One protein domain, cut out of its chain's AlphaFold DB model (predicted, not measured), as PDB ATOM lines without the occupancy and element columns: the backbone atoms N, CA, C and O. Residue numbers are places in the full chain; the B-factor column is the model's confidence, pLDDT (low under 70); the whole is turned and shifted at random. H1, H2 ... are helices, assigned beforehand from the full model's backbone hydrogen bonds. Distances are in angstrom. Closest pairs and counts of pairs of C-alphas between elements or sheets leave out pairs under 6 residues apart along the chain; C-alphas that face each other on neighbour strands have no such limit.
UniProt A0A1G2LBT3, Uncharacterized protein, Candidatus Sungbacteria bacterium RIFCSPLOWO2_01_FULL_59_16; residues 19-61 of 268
ATOM      1  N   THR A  19     127.497  43.316  -9.349       94.25
ATOM      2  CA  THR A  19     127.963  43.434  -7.956       94.25
ATOM      3  C   THR A  19     126.812  43.835  -7.024       94.25
ATOM      4  O   THR A  19     126.123  44.817  -7.304       94.25
ATOM      5  N   PRO A  20     126.613  43.145  -5.882       97.06
ATOM      6  CA  PRO A  20     125.618  43.528  -4.882       97.06
ATOM      7  C   PRO A  20     125.753  44.989  -4.425       97.06
ATOM      8  O   PRO A  20     126.857  45.510  -4.240       97.06
ATOM      9  N   SER A  21     124.621  45.671  -4.235       95.00
ATOM     10  CA  SER A  21     124.600  47.117  -3.966       95.00
ATOM     11  C   SER A  21     125.300  47.511  -2.664       95.00
ATOM     12  O   SER A  21     125.899  48.580  -2.588       95.00
ATOM     13  N   ASP A  22     125.230  46.663  -1.641       96.69
ATOM     14  CA  ASP A  22     125.923  46.832  -0.362       96.69
ATOM     15  C   ASP A  22     127.448  46.772  -0.533       96.69
ATOM     16  O   ASP A  22     128.167  47.612   0.010       96.69
ATOM     17  N   GLN A  23     127.945  45.856  -1.367       94.44
ATOM     18  CA  GLN A  23     129.363  45.774  -1.704       94.44
ATOM     19  C   GLN A  23     129.831  47.003  -2.499       94.44
ATOM     20  O   GLN A  23     130.892  47.555  -2.206       94.44
ATOM     21  N   VAL A  24     129.032  47.486  -3.459       94.31
ATOM     22  CA  VAL A  24     129.333  48.732  -4.188       94.31
ATOM     23  C   VAL A  24     129.399  49.922  -3.225       94.31
ATOM     24  O   VAL A  24     130.334  50.722  -3.295       94.31
ATOM     25  N   GLN A  25     128.452  50.028  -2.287       95.19
ATOM     26  CA  GLN A  25     128.452  51.082  -1.269       95.19
ATOM     27  C   GLN A  25     129.678  51.004  -0.356       95.19
ATOM     28  O   GLN A  25     130.293  52.035  -0.088       95.19
ATOM     29  N   ALA A  26     130.078  49.805   0.070       95.56
ATOM     30  CA  ALA A  26     131.287  49.609   0.862       95.56
ATOM     31  C   ALA A  26     132.549  50.058   0.104       95.56
ATOM     32  O   ALA A  26     133.386  50.764   0.665       95.56
ATOM     33  N   ILE A  27     132.663  49.729  -1.189       93.81
ATOM     34  CA  ILE A  27     133.789  50.164  -2.030       93.81
ATOM     35  C   ILE A  27     133.814  51.692  -2.155       93.81
ATOM     36  O   ILE A  27     134.870  52.299  -1.981       93.81
ATOM     37  N   LEU A  28     132.662  52.327  -2.384       92.44
ATOM     38  CA  LEU A  28     132.559  53.789  -2.475       92.44
ATOM     39  C   LEU A  28     132.906  54.479  -1.148       92.44
ATOM     40  O   LEU A  28     133.590  55.501  -1.154       92.44
ATOM     41  N   ALA A  29     132.471  53.917  -0.018       95.75
ATOM     42  CA  ALA A  29     132.718  54.467   1.314       95.75
ATOM     43  C   ALA A  29     134.151  54.232   1.819       95.75
ATOM     44  O   ALA A  29     134.626  54.981   2.669       95.75
ATOM     45  N   SER A  30     134.846  53.214   1.304       95.25
ATOM     46  CA  SER A  30     136.182  52.830   1.786       95.25
ATOM     47  C   SER A  30     137.301  53.809   1.416       95.25
ATOM     48  O   SER A  30     138.378  53.732   1.994       95.25
ATOM     49  N   GLY A  31     137.082  54.700   0.441       94.50
ATOM     50  CA  GLY A  31     138.124  55.590  -0.087       94.50
ATOM     51  C   GLY A  31     139.055  54.941  -1.121       94.50
ATOM     52  O   GLY A  31     139.748  55.663  -1.832       94.50
ATOM     53  N   LEU A  32     138.990  53.616  -1.321       91.00
ATOM     54  CA  LEU A  32     139.872  52.877  -2.240       91.00
ATOM     55  C   LEU A  32     139.849  53.412  -3.681       91.00
ATOM     56  O   LEU A  32     140.876  53.446  -4.354       91.00
ATOM     57  N   LEU A  33     138.686  53.846  -4.179       90.56
ATOM     58  CA  LEU A  33     138.585  54.419  -5.526       90.56
ATOM     59  C   LEU A  33     139.242  55.803  -5.635       90.56
ATOM     60  O   LEU A  33     139.719  56.157  -6.712       90.56
ATOM     61  N   ALA A  34     139.279  56.578  -4.546       92.50
ATOM     62  CA  ALA A  34     139.999  57.848  -4.508       92.50
ATOM     63  C   ALA A  34     141.514  57.601  -4.499       92.50
ATOM     64  O   ALA A  34     142.227  58.199  -5.303       92.50
ATOM     65  N   ASP A  35     141.977  56.636  -3.703       92.56
ATOM     66  CA  ASP A  35     143.387  56.235  -3.675       92.56
ATOM     67  C   ASP A  35     143.856  55.704  -5.040       92.56
ATOM     68  O   ASP A  35     144.934  56.056  -5.510       92.56
ATOM     69  N   LEU A  36     143.029  54.910  -5.735       89.19
ATOM     70  CA  LEU A  36     143.329  54.435  -7.094       89.19
ATOM     71  C   LEU A  36     143.342  55.557  -8.144       89.19
ATOM     72  O   LEU A  36     144.063  55.445  -9.134       89.19
ATOM     73  N   ARG A  37     142.542  56.615  -7.959       89.44
ATOM     74  CA  ARG A  37     142.527  57.791  -8.844       89.44
ATOM     75  C   ARG A  37     143.800  58.620  -8.683       89.44
ATOM     76  O   ARG A  37     144.348  59.074  -9.684       89.44
ATOM     77  N   ASP A  38     144.224  58.833  -7.440       92.19
ATOM     78  CA  ASP A  38     145.339  59.725  -7.103       92.19
ATOM     79  C   ASP A  38     146.693  58.991  -7.117       92.19
ATOM     80  O   ASP A  38     147.752  59.610  -7.254       92.19
ATOM     81  N   GLY A  39     146.667  57.661  -7.016       88.25
ATOM     82  CA  GLY A  39     147.836  56.798  -7.046       88.25
ATOM     83  C   GLY A  39     148.485  56.688  -8.427       88.25
ATOM     84  O   GLY A  39     147.847  56.762  -9.479       88.25
ATOM     85  N   ASN A  40     149.793  56.425  -8.434       90.94
ATOM     86  CA  ASN A  40     150.512  56.082  -9.656       90.94
ATOM     87  C   ASN A  40     150.195  54.633 -10.060       90.94
ATOM     88  O   ASN A  40     150.952  53.715  -9.749       90.94
ATOM     89  N   VAL A  41     149.084  54.431 -10.773       86.31
ATOM     90  CA  VAL A  41     148.629  53.100 -11.220       86.31
ATOM     91  C   VAL A  41     149.699  52.361 -12.035       86.31
ATOM     92  O   VAL A  41     149.762  51.137 -11.989       86.31
ATOM     93  N   ALA A  42     150.589  53.078 -12.734       87.06
ATOM     94  CA  ALA A  42     151.684  52.464 -13.489       87.06
ATOM     95  C   ALA A  42     152.765  51.825 -12.597       87.06
ATOM     96  O   ALA A  42     153.500  50.960 -13.067       87.06
ATOM     97  N   ALA A  43     152.861  52.230 -11.329       87.69
ATOM     98  CA  ALA A  43     153.764  51.637 -10.344       87.69
ATOM     99  C   ALA A  43     153.111  50.507  -9.528       87.69
ATOM    100  O   ALA A  43     153.805  49.821  -8.780       87.69
ATOM    101  N   VAL A  44     151.794  50.298  -9.648       86.31
ATOM    102  CA  VAL A  44     151.092  49.252  -8.895       86.31
ATOM    103  C   VAL A  44     151.396  47.886  -9.506       86.31
ATOM    104  O   VAL A  44     150.995  47.586 -10.633       86.31
ATOM    105  N   SER A  45     152.055  47.020  -8.733       86.69
ATOM    106  CA  SER A  45     152.168  45.603  -9.072       86.69
ATOM    107  C   SER A  45     150.789  44.954  -8.995       86.69
ATOM    108  O   SER A  45     150.183  44.828  -7.928       86.69
ATOM    109  N   ARG A  46     150.260  44.537 -10.148       86.69
ATOM    110  CA  ARG A  46     148.918  43.950 -10.231       86.69
ATOM    111  C   ARG A  46     148.815  42.625  -9.474       86.69
ATOM    112  O   ARG A  46     147.754  42.337  -8.928       86.69
ATOM    113  N   ASP A  47     149.891  41.845  -9.417       81.19
ATOM    114  CA  ASP A  47     149.921  40.596  -8.649       81.19
ATOM    115  C   ASP A  47     149.986  40.856  -7.139       81.19
ATOM    116  O   ASP A  47     149.303  40.175  -6.377       81.19
ATOM    117  N   GLU A  48     150.712  41.888  -6.696       85.12
ATOM    118  CA  GLU A  48     150.721  42.304  -5.286       85.12
ATOM    119  C   GLU A  48     149.347  42.815  -4.843       85.12
ATOM    120  O   GLU A  48     148.835  42.404  -3.803       85.12
ATOM    121  N   PHE A  49     148.698  43.636  -5.675       90.19
ATOM    122  CA  PHE A  49     147.338  44.102  -5.416       90.19
ATOM    123  C   PHE A  49     146.347  42.936  -5.308       90.19
ATOM    124  O   PHE A  49     145.525  42.895  -4.398       90.19
ATOM    125  N   ARG A  50     146.451  41.937  -6.193       90.44
ATOM    126  CA  ARG A  50     145.616  40.729  -6.119       90.44
ATOM    127  C   ARG A  50     145.894  39.910  -4.867       90.44
ATOM    128  O   ARG A  50     144.939  39.461  -4.246       90.44
ATOM    129  N   ARG A  51     147.161  39.780  -4.461       86.75
ATOM    130  CA  ARG A  51     147.545  39.119  -3.208       86.75
ATOM    131  C   ARG A  51     146.917  39.800  -1.989       86.75
ATOM    132  O   ARG A  51     146.410  39.094  -1.125       86.75
ATOM    133  N   LEU A  52     146.932  41.135  -1.922       91.31
ATOM    134  CA  LEU A  52     146.300  41.900  -0.834       91.31
ATOM    135  C   LEU A  52     144.787  41.669  -0.755       91.31
ATOM    136  O   LEU A  52     144.222  41.692   0.331       91.31
ATOM    137  N   LEU A  53     144.148  41.434  -1.902       91.19
ATOM    138  CA  LEU A  53     142.719  41.134  -2.007       91.19
ATOM    139  C   LEU A  53     142.396  39.635  -1.901       91.19
ATOM    140  O   LEU A  53     141.267  39.246  -2.191       91.19
ATOM    141  N   GLU A  54     143.376  38.793  -1.559       92.12
ATOM    142  CA  GLU A  54     143.229  37.330  -1.492       92.12
ATOM    143  C   GLU A  54     142.750  36.696  -2.817       92.12
ATOM    144  O   GLU A  54     142.134  35.631  -2.854       92.12
ATOM    145  N   LEU A  55     143.064  37.342  -3.944       87.62
ATOM    146  CA  LEU A  55     142.775  36.849  -5.287       87.62
ATOM    147  C   LEU A  55     143.949  36.033  -5.834       87.62
ATOM    148  O   LEU A  55     145.117  36.344  -5.599       87.62
ATOM    149  N   LEU A  56     143.638  35.032  -6.665       81.00
ATOM    150  CA  LEU A  56     144.655  34.265  -7.390       81.00
ATOM    151  C   LEU A  56     145.535  35.194  -8.243       81.00
ATOM    152  O   LEU A  56     144.981  36.081  -8.898       81.00
ATOM    153  N   PRO A  57     146.863  35.003  -8.305       80.50
ATOM    154  CA  PRO A  57     147.735  35.784  -9.186       80.50
ATOM    155  C   PRO A  57     147.292  35.650 -10.649       80.50
ATOM    156  O   PRO A  57     146.700  34.640 -11.032       80.50
ATOM    157  N   LEU A  58     147.548  36.669 -11.475       77.62
ATOM    158  CA  LEU A  58     147.187  36.586 -12.900       77.62
ATOM    159  C   LEU A  58     148.063  35.581 -13.630       77.62
ATOM    160  O   LEU A  58     147.585  34.844 -14.487       77.62
ATOM    161  N   ASN A  59     149.334  35.561 -13.248       76.88
ATOM    162  CA  ASN A  59     150.317  34.614 -13.722       76.88
ATOM    163  C   ASN A  59     150.753  33.788 -12.510       76.88
ATOM    164  O   ASN A  59     151.603  34.244 -11.746       76.88
ATOM    165  N   PRO A  60     150.130  32.622 -12.259       78.94
ATOM    166  CA  PRO A  60     150.580  31.761 -11.179       78.94
ATOM    167  C   PRO A  60     152.048  31.385 -11.403       78.94
ATOM    168  O   PRO A  60     152.437  31.163 -12.557       78.94
ATOM    169  N   PRO A  61     152.847  31.315 -10.322       86.75
ATOM    170  CA  PRO A  61     154.265  31.017 -10.427       86.75
ATOM    171  C   PRO A  61     154.457  29.692 -11.151       86.75
ATOM    172  O   PRO A  61     153.710  28.728 -10.945       86.75
TER     173      PRO A  61
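AT A GLANCE: This is residues 19 to 61 of the 268 residues of an uncharacterized protein of Candidatus Sungbacteria bacterium RIFCSPLOWO2_01_FULL_59_16 (UniProt A0A1G2LBT3). Three short helices are strung along an open, flat U with an empty middle: H1 and then H2 descend one arm, residues 39 to 45 turn across the base, and H3 stands in the other arm. Residues 53 to 61 run on past H3 without a named element. The printed part has 43 residues with three named helices, H1, H2, H3 in chain order, and no named strand; it is all helix. It is loose, with a radius of gyration of the C-alphas of 12.4 A, and spans 34 by 24 by 13 A.

IN THESE COORDINATES: H1, residues 21 to 29, begins at C-alpha 21 (124.600, 47.117, -3.966) and is 12.2 A long. H2, residues 32 to 38, and H3, residues 46 to 52, are each 10.0 A long. H3 ends at C-alpha 52 (146.300, 41.900, -0.834).

HOW THE PARTS SIT: H1 and H2 are close but not clearly touching; their closest C-alphas, of Ile 27 and Leu 33, are 7.3 A apart. They run the same way at a steep tilt of 44 degrees. H3 is apart from both. In H1, H2 and H3 every O i to N i+4 pair is within hydrogen-bond range.

THE WHOLE: The C-alphas farthest apart, of Ser 21 and Pro 61, are 34.4 A apart. The printed part has no cut. The link H1 to H2 is tight and H2 to H3 short. No printed residue is under 70 in pLDDT.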